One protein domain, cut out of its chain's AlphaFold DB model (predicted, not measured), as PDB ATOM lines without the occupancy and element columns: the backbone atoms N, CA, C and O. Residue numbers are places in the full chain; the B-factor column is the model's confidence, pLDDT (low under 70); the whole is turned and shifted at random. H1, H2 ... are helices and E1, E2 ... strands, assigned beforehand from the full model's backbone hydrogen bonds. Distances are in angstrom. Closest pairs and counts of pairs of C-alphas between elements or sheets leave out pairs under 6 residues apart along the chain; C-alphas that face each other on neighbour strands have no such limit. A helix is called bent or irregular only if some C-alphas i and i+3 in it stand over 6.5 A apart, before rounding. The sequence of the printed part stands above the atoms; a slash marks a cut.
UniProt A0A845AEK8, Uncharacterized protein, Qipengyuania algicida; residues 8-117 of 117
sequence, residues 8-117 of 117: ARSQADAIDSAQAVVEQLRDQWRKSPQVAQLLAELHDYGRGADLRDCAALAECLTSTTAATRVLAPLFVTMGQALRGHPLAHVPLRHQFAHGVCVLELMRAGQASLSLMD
ATOM      1  N   ALA A   8      21.879 -63.763  26.826       62.78
ATOM      2  CA  ALA A   8      22.472 -63.490  25.513       62.78
ATOM      3  C   ALA A   8      21.470 -63.546  24.343       62.78
ATOM      4  O   ALA A   8      21.623 -62.794  23.387       62.78
ATOM      5  N   ARG A   9      20.443 -64.410  24.412       64.31
ATOM      6  CA  ARG A   9      19.426 -64.518  23.346       64.31
ATOM      7  C   ARG A   9      18.481 -63.317  23.338       64.31
ATOM      8  O   ARG A   9      18.367 -62.656  22.321       64.31
ATOM      9  N   SER A  10      17.929 -62.953  24.499       72.69
ATOM     10  CA  SER A  10      17.028 -61.797  24.622       72.69
ATOM     11  C   SER A  10      17.687 -60.472  24.226       72.69
ATOM     12  O   SER A  10      17.001 -59.581  23.732       72.69
ATOM     13  N   GLN A  11      18.995 -60.322  24.455       73.88
ATOM     14  CA  GLN A  11      19.718 -59.116  24.063       73.88
ATOM     15  C   GLN A  11      20.009 -59.071  22.559       73.88
ATOM     16  O   GLN A  11      19.883 -58.004  21.963       73.88
ATOM     17  N   ALA A  12      20.361 -60.205  21.945       72.06
ATOM     18  CA  ALA A  12      20.537 -60.298  20.496       72.06
ATOM     19  C   ALA A  12      19.225 -59.990  19.755       72.06
ATOM     20  O   ALA A  12      19.217 -59.139  18.876       72.06
ATOM     21  N   ASP A  13      18.104 -60.564  20.203       77.94
ATOM     22  CA  ASP A  13      16.785 -60.326  19.601       77.94
ATOM     23  C   ASP A  13      16.375 -58.838  19.676       77.94
ATOM     24  O   ASP A  13      15.794 -58.284  18.741       77.94
ATOM     25  N   ALA A  14      16.709 -58.160  20.781       75.12
ATOM     26  CA  ALA A  14      16.459 -56.729  20.946       75.12
ATOM     27  C   ALA A  14      17.336 -55.865  20.023       75.12
ATOM     28  O   ALA A  14      16.864 -54.847  19.514       75.12
ATOM     29  N   ILE A  15      18.593 -56.264  19.797       78.25
ATOM     30  CA  ILE A  15      19.497 -55.595  18.851       78.25
ATOM     31  C   ILE A  15      19.000 -55.792  17.417       78.25
ATOM     32  O   ILE A  15      18.904 -54.815  16.681       78.25
ATOM     33  N   ASP A  16      18.608 -57.008  17.039       80.44
ATOM     34  CA  ASP A  16      18.104 -57.309  15.697       80.44
ATOM     35  C   ASP A  16      16.810 -56.539  15.397       80.44
ATOM     36  O   ASP A  16      16.662 -55.941  14.330       80.44
ATOM     37  N   SER A  17      15.889 -56.468  16.365       86.19
ATOM     38  CA  SER A  17      14.664 -55.674  16.231       86.19
ATOM     39  C   SER A  17      14.958 -54.176  16.108       86.19
ATOM     40  O   SER A  17      14.375 -53.502  15.258       86.19
ATOM     41  N   ALA A  18      15.886 -53.653  16.911       88.88
ATOM     42  CA  ALA A  18      16.331 -52.266  16.833       88.88
ATOM     43  C   ALA A  18      16.994 -51.940  15.483       88.88
ATOM     44  O   ALA A  18      16.750 -50.878  14.903       88.88
ATOM     45  N   GLN A  19      17.797 -52.866  14.960       93.31
ATOM     46  CA  GLN A  19      18.465 -52.726  13.674       93.31
ATOM     47  C   GLN A  19      17.458 -52.734  12.513       93.31
ATOM     48  O   GLN A  19      17.537 -51.897  11.612       93.31
ATOM     49  N   ALA A  20      16.445 -53.602  12.575       93.94
ATOM     50  CA  ALA A  20      15.378 -53.641  11.578       93.94
ATOM     51  C   ALA A  20      14.614 -52.306  11.485       93.94
ATOM     52  O   ALA A  20      14.278 -51.861  10.387       93.94
ATOM     53  N   VAL A  21      14.384 -51.624  12.616       93.38
ATOM     54  CA  VAL A  21      13.709 -50.313  12.643       93.38
ATOM     55  C   VAL A  21      14.508 -49.254  11.879       93.38
ATOM     56  O   VAL A  21      13.950 -48.547  11.038       93.38
ATOM     57  N   VAL A  22      15.815 -49.138  12.135       94.12
ATOM     58  CA  VAL A  22      16.647 -48.127  11.458       94.12
ATOM     59  C   VAL A  22      16.804 -48.419   9.963       94.12
ATOM     60  O   VAL A  22      16.765 -47.497   9.147       94.12
ATOM     61  N   GLU A  23      16.899 -49.691   9.573       95.25
ATOM     62  CA  GLU A  23      16.933 -50.104   8.166       95.25
ATOM     63  C   GLU A  23      15.625 -49.788   7.442       95.25
ATOM     64  O   GLU A  23      15.646 -49.254   6.328       95.25
ATOM     65  N   GLN A  24      14.488 -50.026   8.097       95.12
ATOM     66  CA  GLN A  24      13.180 -49.693   7.548       95.12
ATOM     67  C   GLN A  24      13.036 -48.182   7.313       95.12
ATOM     68  O   GLN A  24      12.485 -47.778   6.290       95.12
ATOM     69  N   LEU A  25      13.549 -47.337   8.214       95.62
ATOM     70  CA  LEU A  25      13.520 -45.878   8.047       95.62
ATOM     71  C   LEU A  25      14.375 -45.416   6.863       95.62
ATOM     72  O   LEU A  25      13.919 -44.599   6.060       95.62
ATOM     73  N   ARG A  26      15.577 -45.983   6.694       95.38
ATOM     74  CA  ARG A  26      16.407 -45.747   5.500       95.38
ATOM     75  C   ARG A  26      15.655 -46.128   4.226       95.38
ATOM     76  O   ARG A  26      15.673 -45.378   3.250       95.38
ATOM     77  N   ASP A  27      15.001 -47.284   4.220       95.56
ATOM     78  CA  ASP A  27      14.292 -47.777   3.039       95.56
ATOM     79  C   ASP A  27      13.033 -46.953   2.735       95.56
ATOM     80  O   ASP A  27      12.715 -46.730   1.567       95.56
ATOM     81  N   GLN A  28      12.341 -46.442   3.757       96.12
ATOM     82  CA  GLN A  28      11.246 -45.482   3.590       96.12
ATOM     83  C   GLN A  28      11.743 -44.158   3.007       96.12
ATOM     84  O   GLN A  28      11.150 -43.651   2.056       96.12
ATOM     85  N   TRP A  29      12.858 -43.627   3.517       96.44
ATOM     86  CA  TRP A  29      13.478 -42.421   2.971       96.44
ATOM     87  C   TRP A  29      13.831 -42.596   1.487       96.44
ATOM     88  O   TRP A  29      13.465 -41.749   0.674       96.44
ATOM     89  N   ARG A  30      14.426 -43.736   1.104       95.31
ATOM     90  CA  ARG A  30      14.737 -44.068  -0.302       95.31
ATOM     91  C   ARG A  30      13.513 -44.143  -1.214       95.31
ATOM     92  O   ARG A  30      13.638 -43.896  -2.407       95.31
ATOM     93  N   LYS A  31      12.348 -44.483  -0.663       95.94
ATOM     94  CA  LYS A  31      11.074 -44.556  -1.393       95.94
ATOM     95  C   LYS A  31      10.342 -43.215  -1.474       95.94
ATOM     96  O   LYS A  31       9.328 -43.138  -2.163       95.94
ATOM     97  N   SER A  32      10.808 -42.173  -0.782       96.88
ATOM     98  CA  SER A  32      10.212 -40.842  -0.920       96.88
ATOM     99  C   SER A  32      10.363 -40.338  -2.365       96.88
ATOM    100  O   SER A  32      11.402 -40.600  -2.975       96.88
ATOM    101  N   PRO A  33       9.373 -39.624  -2.936       96.12
ATOM    102  CA  PRO A  33       9.386 -39.263  -4.356       96.12
ATOM    103  C   PRO A  33      10.666 -38.552  -4.809       96.12
ATOM    104  O   PRO A  33      11.229 -38.882  -5.848       96.12
ATOM    105  N   GLN A  34      11.168 -37.619  -3.998       94.69
ATOM    106  CA  GLN A  34      12.373 -36.848  -4.299       94.69
ATOM    107  C   GLN A  34      13.635 -37.723  -4.303       94.69
ATOM    108  O   GLN A  34      14.490 -37.575  -5.170       94.69
ATOM    109  N   VAL A  35      13.753 -38.655  -3.352       96.38
ATOM    110  CA  VAL A  35      14.916 -39.552  -3.255       96.38
ATOM    111  C   VAL A  35      14.842 -40.656  -4.307       96.38
ATOM    112  O   VAL A  35      15.867 -41.033  -4.863       96.38
ATOM    113  N   ALA A  36      13.644 -41.150  -4.617       96.25
ATOM    114  CA  ALA A  36      13.428 -42.121  -5.682       96.25
ATOM    115  C   ALA A  36      13.818 -41.543  -7.053       96.25
ATOM    116  O   ALA A  36      14.496 -42.221  -7.820       96.25
ATOM    117  N   GLN A  37      13.469 -40.277  -7.322       96.81
ATOM    118  CA  GLN A  37      13.926 -39.564  -8.519       96.81
ATOM    119  C   GLN A  37      15.454 -39.439  -8.546       96.81
ATOM    120  O   GLN A  37      16.082 -39.755  -9.551       96.81
ATOM    121  N   LEU A  38      16.066 -39.049  -7.422       96.75
ATOM    122  CA  LEU A  38      17.521 -38.937  -7.304       96.75
ATOM    123  C   LEU A  38      18.232 -40.280  -7.544       96.75
ATOM    124  O   LEU A  38      19.273 -40.323  -8.190       96.75
ATOM    125  N   LEU A  39      17.659 -41.384  -7.056       96.44
ATOM    126  CA  LEU A  39      18.157 -42.743  -7.285       96.44
ATOM    127  C   LEU A  39      18.053 -43.167  -8.754       96.44
ATOM    128  O   LEU A  39      18.970 -43.819  -9.253       96.44
ATOM    129  N   ALA A  40      16.954 -42.819  -9.428       96.94
ATOM    130  CA  ALA A  40      16.767 -43.096 -10.849       96.94
ATOM    131  C   ALA A  40      17.791 -42.325 -11.694       96.94
ATOM    132  O   ALA A  40      18.510 -42.919 -12.490       96.94
ATOM    133  N   GLU A  41      17.954 -41.031 -11.436       97.88
ATOM    134  CA  GLU A  41      18.936 -40.213 -12.147       97.88
ATOM    135  C   GLU A  41      20.381 -40.625 -11.842       97.88
ATOM    136  O   GLU A  41      21.219 -40.648 -12.739       97.88
ATOM    137  N   LEU A  42      20.686 -41.030 -10.604       97.88
ATOM    138  CA  LEU A  42      21.990 -41.602 -10.265       97.88
ATOM    139  C   LEU A  42      22.256 -42.904 -11.033       97.88
ATOM    140  O   LEU A  42      23.394 -43.164 -11.425       97.88
ATOM    141  N   HIS A  43      21.223 -43.724 -11.251       97.06
ATOM    142  CA  HIS A  43      21.329 -44.929 -12.068       97.06
ATOM    143  C   HIS A  43      21.648 -44.591 -13.526       97.06
ATOM    144  O   HIS A  43      22.567 -45.184 -14.092       97.06
ATOM    145  N   ASP A  44      20.936 -43.628 -14.110       97.56
ATOM    146  CA  ASP A  44      21.142 -43.195 -15.493       97.56
ATOM    147  C   ASP A  44      22.522 -42.556 -15.682       97.56
ATOM    148  O   ASP A  44      23.262 -42.928 -16.598       97.56
ATOM    149  N   TYR A  45      22.933 -41.689 -14.755       97.56
ATOM    150  CA  TYR A  45      24.283 -41.130 -14.713       97.56
ATOM    151  C   TYR A  45      25.348 -42.233 -14.628       97.56
ATOM    152  O   TYR A  45      26.306 -42.251 -15.398       97.56
ATOM    153  N   GLY A  46      25.143 -43.237 -13.766       96.38
ATOM    154  CA  GLY A  46      26.021 -44.407 -13.657       96.38
ATOM    155  C   GLY A  46      26.074 -45.292 -14.908       96.38
ATOM    156  O   GLY A  46      26.945 -46.157 -15.004       96.38
ATOM    157  N   ARG A  47      25.164 -45.093 -15.870       96.75
ATOM    158  CA  ARG A  47      25.160 -45.738 -17.193       96.75
ATOM    159  C   ARG A  47      25.758 -44.856 -18.295       96.75
ATOM    160  O   ARG A  47      25.815 -45.301 -19.439       96.75
ATOM    161  N   GLY A  48      26.215 -43.650 -17.956       96.69
ATOM    162  CA  GLY A  48      26.839 -42.705 -18.880       96.69
ATOM    163  C   GLY A  48      25.920 -41.590 -19.382       96.69
ATOM    164  O   GLY A  48      26.305 -40.910 -20.330       96.69
ATOM    165  N   ALA A  49      24.735 -41.394 -18.788       97.12
ATOM    166  CA  ALA A  49      23.953 -40.184 -19.045       97.12
ATOM    167  C   ALA A  49      24.736 -38.937 -18.602       97.12
ATOM    168  O   ALA A  49      25.505 -38.978 -17.636       97.12
ATOM    169  N   ASP A  50      24.550 -37.824 -19.309       97.06
ATOM    170  CA  ASP A  50      25.168 -36.561 -18.925       97.06
ATOM    171  C   ASP A  50      24.493 -36.021 -17.659       97.06
ATOM    172  O   ASP A  50      23.275 -36.090 -17.515       97.06
ATOM    173  N   LEU A  51      25.268 -35.432 -16.746       95.94
ATOM    174  CA  LEU A  51      24.716 -34.831 -15.529       95.94
ATOM    175  C   LEU A  51      23.671 -33.742 -15.844       95.94
ATOM    176  O   LEU A  51      22.761 -33.524 -15.050       95.94
ATOM    177  N   ARG A  52      23.765 -33.079 -17.004       95.81
ATOM    178  CA  ARG A  52      22.784 -32.088 -17.480       95.81
ATOM    179  C   ARG A  52      21.408 -32.691 -17.774       95.81
ATOM    180  O   ARG A  52      20.422 -31.963 -17.701       95.81
ATOM    181  N   ASP A  53      21.344 -33.991 -18.056       97.12
ATOM    182  CA  ASP A  53      20.095 -34.736 -18.251       97.12
ATOM    183  C   ASP A  53      19.528 -35.265 -16.916       97.12
ATOM    184  O   ASP A  53      18.405 -35.764 -16.860       97.12
ATOM    185  N   CYS A  54      20.281 -35.117 -15.821       97.62
ATOM    186  CA  CYS A  54      19.938 -35.557 -14.472       97.62
ATOM    187  C   CYS A  54      19.654 -34.342 -13.572       97.62
ATOM    188  O   CYS A  54      20.472 -33.964 -12.732       97.62
ATOM    189  N   ALA A  55      18.510 -33.686 -13.778       97.25
ATOM    190  CA  ALA A  55      18.205 -32.404 -13.144       97.25
ATOM    191  C   ALA A  55      18.152 -32.459 -11.605       97.25
ATOM    192  O   ALA A  55      18.716 -31.580 -10.952       97.25
ATOM    193  N   ALA A  56      17.515 -33.473 -11.011       96.69
ATOM    194  CA  ALA A  56      17.449 -33.617  -9.557       96.69
ATOM    195  C   ALA A  56      18.826 -33.934  -8.951       96.69
ATOM    196  O   ALA A  56      19.169 -33.415  -7.886       96.69
ATOM    197  N   LEU A  57      19.636 -34.745  -9.634       97.19
ATOM    198  CA  LEU A  57      21.010 -35.049  -9.241       97.19
ATOM    199  C   LEU A  57      21.903 -33.811  -9.335       97.19
ATOM    200  O   LEU A  57      22.609 -33.494  -8.378       97.19
ATOM    201  N   ALA A  58      21.834 -33.080 -10.446       97.50
ATOM    202  CA  ALA A  58      22.574 -31.842 -10.645       97.50
ATOM    203  C   ALA A  58      22.192 -30.785  -9.598       97.50
ATOM    204  O   ALA A  58      23.076 -30.170  -8.998       97.50
ATOM    205  N   GLU A  59      20.898 -30.602  -9.316       97.12
ATOM    206  CA  GLU A  59      20.429 -29.686  -8.270       97.12
ATOM    207  C   GLU A  59      20.940 -30.125  -6.889       97.12
ATOM    208  O   GLU A  59      21.455 -29.303  -6.132       97.12
ATOM    209  N   CYS A  60      20.872 -31.422  -6.569       95.62
ATOM    210  CA  CYS A  60      21.354 -31.956  -5.294       95.62
ATOM    211  C   CYS A  60      22.864 -31.740  -5.091       95.62
ATOM    212  O   CYS A  60      23.297 -31.533  -3.960       95.62
ATOM    213  N   LEU A  61      23.666 -31.784  -6.158       94.94
ATOM    214  CA  LEU A  61      25.117 -31.575  -6.092       94.94
ATOM    215  C   LEU A  61      25.518 -30.093  -6.054       94.94
ATOM    216  O   LEU A  61      26.593 -29.767  -5.556       94.94
ATOM    217  N   THR A  62      24.682 -29.196  -6.579       95.69
ATOM    218  CA  THR A  62      25.020 -27.769  -6.747       95.69
ATOM    219  C   THR A  62      24.320 -26.840  -5.758       95.69
ATOM    220  O   THR A  62      24.755 -25.705  -5.571       95.69
ATOM    221  N   SER A  63      23.260 -27.302  -5.092       96.19
ATOM    222  CA  SER A  63      22.470 -26.510  -4.151       96.19
ATOM    223  C   SER A  63      22.446 -27.163  -2.777       96.19
ATOM    224  O   SER A  63      21.780 -28.176  -2.559       96.19
ATOM    225  N   THR A  64      23.105 -26.528  -1.802       94.00
ATOM    226  CA  THR A  64      23.037 -26.948  -0.395       94.00
ATOM    227  C   THR A  64      21.591 -27.010   0.089       94.00
ATOM    228  O   THR A  64      21.217 -27.959   0.764       94.00
ATOM    229  N   THR A  65      20.739 -26.062  -0.315       96.06
ATOM    230  CA  THR A  65      19.312 -26.065   0.037       96.06
ATOM    231  C   THR A  65      18.594 -27.304  -0.501       96.06
ATOM    232  O   THR A  65      17.805 -27.919   0.222       96.06
ATOM    233  N   ALA A  66      18.869 -27.701  -1.746       94.62
ATOM    234  CA  ALA A  66      18.283 -28.904  -2.331       94.62
ATOM    235  C   ALA A  66      18.802 -30.171  -1.641       94.62
ATOM    236  O   ALA A  66      17.996 -31.012  -1.238       94.62
ATOM    237  N   ALA A  67      20.114 -30.262  -1.409       94.94
ATOM    238  CA  ALA A  67      20.728 -31.359  -0.664       94.94
ATOM    239  C   ALA A  67      20.138 -31.483   0.752       94.94
ATOM    240  O   ALA A  67      19.712 -32.561   1.162       94.94
ATOM    241  N   THR A  68      20.025 -30.378   1.496       95.31
ATOM    242  CA  THR A  68      19.423 -30.362   2.836       95.31
ATOM    243  C   THR A  68      17.963 -30.800   2.800       95.31
ATOM    244  O   THR A  68      17.552 -31.585   3.648       95.31
ATOM    245  N   ARG A  69      17.174 -30.366   1.812       95.00
ATOM    246  CA  ARG A  69      15.773 -30.793   1.656       95.00
ATOM    247  C   ARG A  69      15.646 -32.306   1.439       95.00
ATOM    248  O   ARG A  69      14.700 -32.907   1.943       95.00
ATOM    249  N   VAL A  70      16.599 -32.918   0.736       94.38
ATOM    250  CA  VAL A  70      16.663 -34.371   0.514       94.38
ATOM    251  C   VAL A  70      17.138 -35.120   1.768       94.38
ATOM    252  O   VAL A  70      16.601 -36.180   2.097       94.38
ATOM    253  N   LEU A  71      18.130 -34.582   2.484       94.62
ATOM    254  CA  LEU A  71      18.826 -35.279   3.572       94.62
ATOM    255  C   LEU A  71      18.237 -35.041   4.966       94.62
ATOM    256  O   LEU A  71      18.307 -35.926   5.819       94.62
ATOM    257  N   ALA A  72      17.644 -33.877   5.228       95.38
ATOM    258  CA  ALA A  72      17.111 -33.540   6.545       95.38
ATOM    259  C   ALA A  72      16.080 -34.564   7.060       95.38
ATOM    260  O   ALA A  72      16.195 -34.957   8.224       95.38
ATOM    261  N   PRO A  73      15.134 -35.082   6.245       95.62
ATOM    262  CA  PRO A  73      14.196 -36.104   6.712       95.62
ATOM    263  C   PRO A  73      14.886 -37.384   7.204       95.62
ATOM    264  O   PRO A  73      14.480 -37.948   8.222       95.62
ATOM    265  N   LEU A  74      15.955 -37.817   6.524       94.75
ATOM    266  CA  LEU A  74      16.754 -38.975   6.924       94.75
ATOM    267  C   LEU A  74      17.408 -38.746   8.288       94.75
ATOM    268  O   LEU A  74      17.255 -39.567   9.187       94.75
ATOM    269  N   PHE A  75      18.099 -37.620   8.475       93.56
ATOM    270  CA  PHE A  75      18.790 -37.348   9.737       93.56
ATOM    271  C   PHE A  75      17.828 -37.114  10.906       93.56
ATOM    272  O   PHE A  75      18.103 -37.563  12.020       93.56
ATOM    273  N   VAL A  76      16.679 -36.475  10.666       95.88
ATOM    274  CA  VAL A  76      15.641 -36.281  11.690       95.88
ATOM    275  C   VAL A  76      15.076 -37.623  12.156       95.88
ATOM    276  O   VAL A  76      15.065 -37.894  13.358       95.88
ATOM    277  N   THR A  77      14.636 -38.473  11.226       94.56
ATOM    278  CA  THR A  77      14.031 -39.773  11.565       94.56
ATOM    279  C   THR A  77      15.048 -40.732  12.179       94.56
ATOM    280  O   THR A  77      14.766 -41.375  13.189       94.56
ATOM    281  N   MET A  78      16.268 -40.767  11.647       92.75
ATOM    282  CA  MET A  78      17.338 -41.610  12.171       92.75
ATOM    283  C   MET A  78      17.796 -41.157  13.560       92.75
ATOM    284  O   MET A  78      17.947 -41.984  14.455       92.75
ATOM    285  N   GLY A  79      17.930 -39.848  13.788       93.44
ATOM    286  CA  GLY A  79      18.254 -39.303  15.107       93.44
ATOM    287  C   GLY A  79      17.177 -39.595  16.157       93.44
ATOM    288  O   GLY A  79      17.498 -39.806  17.324       93.44
ATOM    289  N   GLN A  80      15.900 -39.644  15.766       94.50
ATOM    290  CA  GLN A  80      14.812 -40.071  16.651       94.50
ATOM    291  C   GLN A  80      14.888 -41.570  16.964       94.50
ATOM    292  O   GLN A  80      14.788 -41.947  18.131       94.50
ATOM    293  N   ALA A  81      15.120 -42.411  15.955       93.31
ATOM    294  CA  ALA A  81      15.223 -43.856  16.135       93.31
ATOM    295  C   ALA A  81      16.415 -44.251  17.013       93.31
ATOM    296  O   ALA A  81      16.254 -45.034  17.944       93.31
ATOM    297  N   LEU A  82      17.586 -43.646  16.794       93.12
ATOM    298  CA  LEU A  82      18.789 -43.911  17.590       93.12
ATOM    299  C   LEU A  82      18.633 -43.495  19.060       93.12
ATOM    300  O   LEU A  82      19.218 -44.125  19.936       93.12
ATOM    301  N   ARG A  83      17.803 -42.486  19.366       93.50
ATOM    302  CA  ARG A  83      17.459 -42.154  20.761       93.50
ATOM    303  C   ARG A  83      16.629 -43.248  21.436       93.50
ATOM    304  O   ARG A  83      16.811 -43.478  22.626       93.50
ATOM    305  N   GLY A  84      15.727 -43.902  20.701       91.88
ATOM    306  CA  GLY A  84      14.939 -45.037  21.201       91.88
ATOM    307  C   GLY A  84      15.710 -46.361  21.209       91.88
ATOM    308  O   GLY A  84      15.401 -47.254  21.995       91.88
ATOM    309  N   HIS A  85      16.734 -46.470  20.363       91.81
ATOM    310  CA  HIS A  85      17.507 -47.682  20.123       91.81
ATOM    311  C   HIS A  85      19.016 -47.372  20.087       91.81
ATOM    312  O   HIS A  85      19.626 -47.393  19.019       91.81
ATOM    313  N   PRO A  86      19.652 -47.100  21.241       87.38
ATOM    314  CA  PRO A  86      21.034 -46.604  21.293       87.38
ATOM    315  C   PRO A  86      22.089 -47.617  20.829       87.38
ATOM    316  O   PRO A  86      23.227 -47.237  20.572       87.38
ATOM    317  N   LEU A  87      21.728 -48.901  20.742       89.50
ATOM    318  CA  LEU A  87      22.594 -49.967  20.231       89.50
ATOM    319  C   LEU A  87      22.401 -50.234  18.730       89.50
ATOM    320  O   LEU A  87      23.126 -51.052  18.174       89.50
ATOM    321  N   ALA A  88      21.432 -49.586  18.077       91.88
ATOM    322  CA  ALA A  88      21.272 -49.701  16.633       91.88
ATOM    323  C   ALA A  88      22.405 -48.962  15.911       91.88
ATOM    324  O   ALA A  88      22.892 -47.924  16.368       91.88
ATOM    325  N   HIS A  89      22.795 -49.474  14.748       90.81
ATOM    326  CA  HIS A  89      23.830 -48.864  13.926       90.81
ATOM    327  C   HIS A  89      23.215 -48.069  12.778       90.81
ATOM    328  O   HIS A  89      22.213 -48.475  12.190       90.81
ATOM    329  N   VAL A  90      23.849 -46.951  12.406       90.81
ATOM    330  CA  VAL A  90      23.467 -46.195  11.207       90.81
ATOM    331  C   VAL A  90      23.592 -47.120   9.986       90.81
ATOM    332  O   VAL A  90      24.703 -47.554   9.672       90.81
ATOM    333  N   PRO A  91      22.497 -47.422   9.263       92.31
ATOM    334  CA  PRO A  91      22.473 -48.425   8.200       92.31
ATOM    335  C   PRO A  91      22.968 -47.858   6.857       92.31
ATOM    336  O   PRO A  91      22.397 -48.135   5.795       92.31
ATOM    337  N   LEU A  92      24.017 -47.037   6.912       92.75
ATOM    338  CA  LEU A  92      24.691 -46.412   5.779       92.75
ATOM    339  C   LEU A  92      26.171 -46.764   5.830       92.75
ATOM    340  O   LEU A  92      26.796 -46.767   6.895       92.75
ATOM    341  N   ARG A  93      26.737 -47.041   4.659       92.25
ATOM    342  CA  ARG A  93      28.165 -47.301   4.543       92.25
ATOM    343  C   ARG A  93      28.902 -46.000   4.838       92.25
ATOM    344  O   ARG A  93      28.616 -44.972   4.237       92.25
ATOM    345  N   HIS A  94      29.824 -46.057   5.784       92.31
ATOM    346  CA  HIS A  94      30.609 -44.911   6.203       92.31
ATOM    347  C   HIS A  94      32.076 -45.305   6.310       92.31
ATOM    348  O   HIS A  94      32.406 -46.448   6.632       92.31
ATOM    349  N   GLN A  95      32.952 -44.359   6.013       91.75
ATOM    350  CA  GLN A  95      34.390 -44.503   6.137       91.75
ATOM    351  C   GLN A  95      34.947 -43.230   6.752       91.75
ATOM    352  O   GLN A  95      34.597 -42.137   6.325       91.75
ATOM    353  N   PHE A  96      35.847 -43.377   7.718       89.00
ATOM    354  CA  PHE A  96      36.632 -42.268   8.234       89.00
ATOM    355  C   PHE A  96      38.097 -42.507   7.886       89.00
ATOM    356  O   PHE A  96      38.668 -43.529   8.275       89.00
ATOM    357  N   ALA A  97      38.695 -41.610   7.109       87.19
ATOM    358  CA  ALA A  97      40.089 -41.716   6.700       87.19
ATOM    359  C   ALA A  97      40.697 -40.329   6.492       87.19
ATOM    360  O   ALA A  97      40.073 -39.455   5.903       87.19
ATOM    361  N   HIS A  98      41.938 -40.145   6.951       87.62
ATOM    362  CA  HIS A  98      42.703 -38.902   6.768       87.62
ATOM    363  C   HIS A  98      41.975 -37.628   7.239       87.62
ATOM    364  O   HIS A  98      42.148 -36.566   6.655       87.62
ATOM    365  N   GLY A  99      41.168 -37.735   8.300       89.56
ATOM    366  CA  GLY A  99      40.410 -36.604   8.841       89.56
ATOM    367  C   GLY A  99      39.113 -36.281   8.097       89.56
ATOM    368  O   GLY A  99      38.485 -35.297   8.454       89.56
ATOM    369  N   VAL A 100      38.716 -37.104   7.120       88.06
ATOM    370  CA  VAL A 100      37.466 -36.957   6.360       88.06
ATOM    371  C   VAL A 100      36.540 -38.136   6.649       88.06
ATOM    372  O   VAL A 100      36.953 -39.303   6.615       88.06
ATOM    373  N   CYS A 101      35.276 -37.830   6.910       89.75
ATOM    374  CA  CYS A 101      34.164 -38.753   7.018       89.75
ATOM    375  C   CYS A 101      33.397 -38.797   5.694       89.75
ATOM    376  O   CYS A 101      32.820 -37.808   5.251       89.75
ATOM    377  N   VAL A 102      33.350 -39.970   5.071       92.38
ATOM    378  CA  VAL A 102      32.537 -40.230   3.883       92.38
ATOM    379  C   VAL A 102      31.345 -41.076   4.290       92.38
ATOM    380  O   VAL A 102      31.514 -42.195   4.777       92.38
ATOM    381  N   LEU A 103      30.139 -40.570   4.052       93.62
ATOM    382  CA  LEU A 103      28.884 -41.286   4.257       93.62
ATOM    383  C   LEU A 103      28.231 -41.566   2.899       93.62
ATOM    384  O   LEU A 103      27.717 -40.656   2.252       93.62
ATOM    385  N   GLU A 104      28.228 -42.825   2.467       95.00
ATOM    386  CA  GLU A 104      27.577 -43.256   1.229       95.00
ATOM    387  C   GLU A 104      26.060 -43.339   1.450       95.00
ATOM    388  O   GLU A 104      25.544 -44.201   2.169       95.00
ATOM    389  N   LEU A 105      25.333 -42.422   0.817       94.00
ATOM    390  CA  LEU A 105      23.884 -42.281   0.945       94.00
ATOM    391  C   LEU A 105      23.161 -43.315   0.071       94.00
ATOM    392  O   LEU A 105      22.184 -43.964   0.474       94.00
ATOM    393  N   MET A 106      23.667 -43.479  -1.151       93.31
ATOM    394  CA  MET A 106      23.105 -44.355  -2.168       93.31
ATOM    395  C   MET A 106      24.146 -44.759  -3.210       93.31
ATOM    396  O   MET A 106      25.119 -44.049  -3.464       93.31
ATOM    397  N   ARG A 107      23.895 -45.904  -3.842       93.94
ATOM    398  CA  ARG A 107      24.693 -46.453  -4.932       93.94
ATOM    399  C   ARG A 107      23.762 -47.052  -5.976       93.94
ATOM    400  O   ARG A 107      22.879 -47.831  -5.621       93.94
ATOM    401  N   ALA A 108      23.994 -46.720  -7.239       92.88
ATOM    402  CA  ALA A 108      23.264 -47.247  -8.381       92.88
ATOM    403  C   ALA A 108      24.258 -47.624  -9.490       92.88
ATOM    404  O   ALA A 108      24.839 -46.768 -10.152       92.88
ATOM    405  N   GLY A 109      24.480 -48.929  -9.680       88.44
ATOM    406  CA  GLY A 109      25.450 -49.424 -10.659       88.44
ATOM    407  C   GLY A 109      26.869 -48.929 -10.365       88.44
ATOM    408  O   GLY A 109      27.427 -49.255  -9.316       88.44
ATOM    409  N   GLN A 110      27.439 -48.160 -11.297       91.25
ATOM    410  CA  GLN A 110      28.794 -47.604 -11.199       91.25
ATOM    411  C   GLN A 110      28.857 -46.223 -10.527       91.25
ATOM    412  O   GLN A 110      29.953 -45.712 -10.314       91.25
ATOM    413  N   ALA A 111      27.716 -45.628 -10.164       95.81
ATOM    414  CA  ALA A 111      27.663 -44.334  -9.495       95.81
ATOM    415  C   ALA A 111      27.275 -44.470  -8.017       95.81
ATOM    416  O   ALA A 111      26.447 -45.305  -7.634       95.81
ATOM    417  N   SER A 112      27.854 -43.616  -7.177       95.31
ATOM    418  CA  SER A 112      27.463 -43.444  -5.780       95.31
ATOM    419  C   SER A 112      27.331 -41.965  -5.438       95.31
ATOM    420  O   SER A 112      28.010 -41.114  -6.009       95.31
ATOM    421  N   LEU A 113      26.443 -41.668  -4.493       94.75
ATOM    422  CA  LEU A 113      26.274 -40.341  -3.918       94.75
ATOM    423  C   LEU A 113      26.684 -40.400  -2.449       94.75
ATOM    424  O   LEU A 113      26.163 -41.221  -1.687       94.75
ATOM    425  N   SER A 114      27.610 -39.525  -2.066       94.62
ATOM    426  CA  SER A 114      28.175 -39.490  -0.718       94.62
ATOM    427  C   SER A 114      28.140 -38.082  -0.137       94.62
ATOM    428  O   SER A 114      28.280 -37.103  -0.865       94.62
ATOM    429  N   LEU A 115      27.968 -38.002   1.180       91.75
ATOM    430  CA  LEU A 115      28.208 -36.800   1.969       91.75
ATOM    431  C   LEU A 115      29.645 -36.845   2.504       91.75
ATOM    432  O   LEU A 115      30.109 -37.915   2.905       91.75
ATOM    433  N   MET A 116      30.323 -35.701   2.492       89.06
ATOM    434  CA  MET A 116      31.697 -35.530   2.972       89.06
ATOM    435  C   MET A 116      31.758 -34.298   3.881       89.06
ATOM    436  O   MET A 116      31.004 -33.349   3.636       89.06
ATOM    437  N   ASP A 117      32.608 -34.333   4.908       81.88
ATOM    438  CA  ASP A 117      32.913 -33.204   5.801       81.88
ATOM    439  C   ASP A 117      34.302 -32.588   5.555       81.88
ATOM    440  O   ASP A 117      35.116 -33.192   4.814       81.88
TER     441      ASP A 117
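Overview. This is residues 8 to 117 of the 117 residues of an uncharacterized protein of Qipengyuania algicida (UniProt A0A845AEK8). A small, twisted sheet of three strands, E1, E2 and E3, packs with E2 and E3 on helix H2, while its E1-E2 hairpin reaches away from the helices. Two long helices, H1 and H4, run side by side in opposite ways over part of their lengths; H2 and the short H3 join them at one end, and residues 8 to 13 of H1 stick out at the other. The printed part has 110 residues, with four named helices followed by three named strands, H1 H2 H3 H4 E1 E2 E3; the sheet's order is E1 E2 E3, antiparallel, and the class is mixed, helices and strands. It is only just compact, close to loose, with a radius of gyration of the C-alphas of 15.7 A, and spans 53 by 34 by 26 A.

Arrangement. E1, residues 93 to 97, E2, residues 100 to 108, and E3, residues 111 to 116, form a meander, each strand the antiparallel neighbour of the one before. In the hairpin E1 and E2, N 95 is 2.9 A from O 102, within hydrogen-bond range; in the hairpin E2 and E3, N 105 is 2.9 A from O 113, also within range. H2, residues 33 to 45, is on one face of this sheet, making two layers, helix and sheet, at a height over the sheet of 9.0 A. It runs across the strands, at 73 degrees to E2 on the local plane, and the closest C-alphas, of His 43 and Ala 108, are 4.8 A apart. H3, residues 55 to 62, touches H2 about perpendicular at 89 degrees, closest at the C-alphas of Leu 38 and Leu 57, 5.6 A. H4, residues 64 to 84, touches H3 only at the corner, closest at the C-alphas of Cys 60 and Ala 67, 4.7 A. H1, residues 8 to 31, touches H4 with residues 21 to 29 alone, at a shallow tilt of 20 degrees, opposite ways; the closest C-alphas, of Trp 29 and Leu 74, are 6.2 A apart. H1 and H2 only just touch, only at the corner, with 3 pairs of C-alphas within 8 A, the closest those of Arg 30 and Ala 36, 5.9 A. In H1, H2 and H3 every O i to N i+4 pair is within hydrogen-bond range, in H4 15 of 17.

Along the chain. H1 begins at C-alpha 8 (22.472, -63.490, 25.513) and is 34.8 A long; H2 measures 18.2 A and H3 10.4 A. H4, 29.3 A, has a kink of 41 degrees near residue 71 and is only just irregular: C-alphas 70 and 73 are 6.9 A apart. E1 measures 13.3 A; E2, 22.9 A, bends by 57 degrees at residue 105. E3, 15.8 A, ends at C-alpha 116 (31.697, -35.530, 2.972).

Size, cuts and confidence. The C-alphas of Ala 8 and Arg 52, the two farthest apart, are 53.2 A apart, and the outline is only just elongated. The printed part has no cut and no long link. The mean pLDDT of the printed part is 92.3; residues 8 to 9 are under 70.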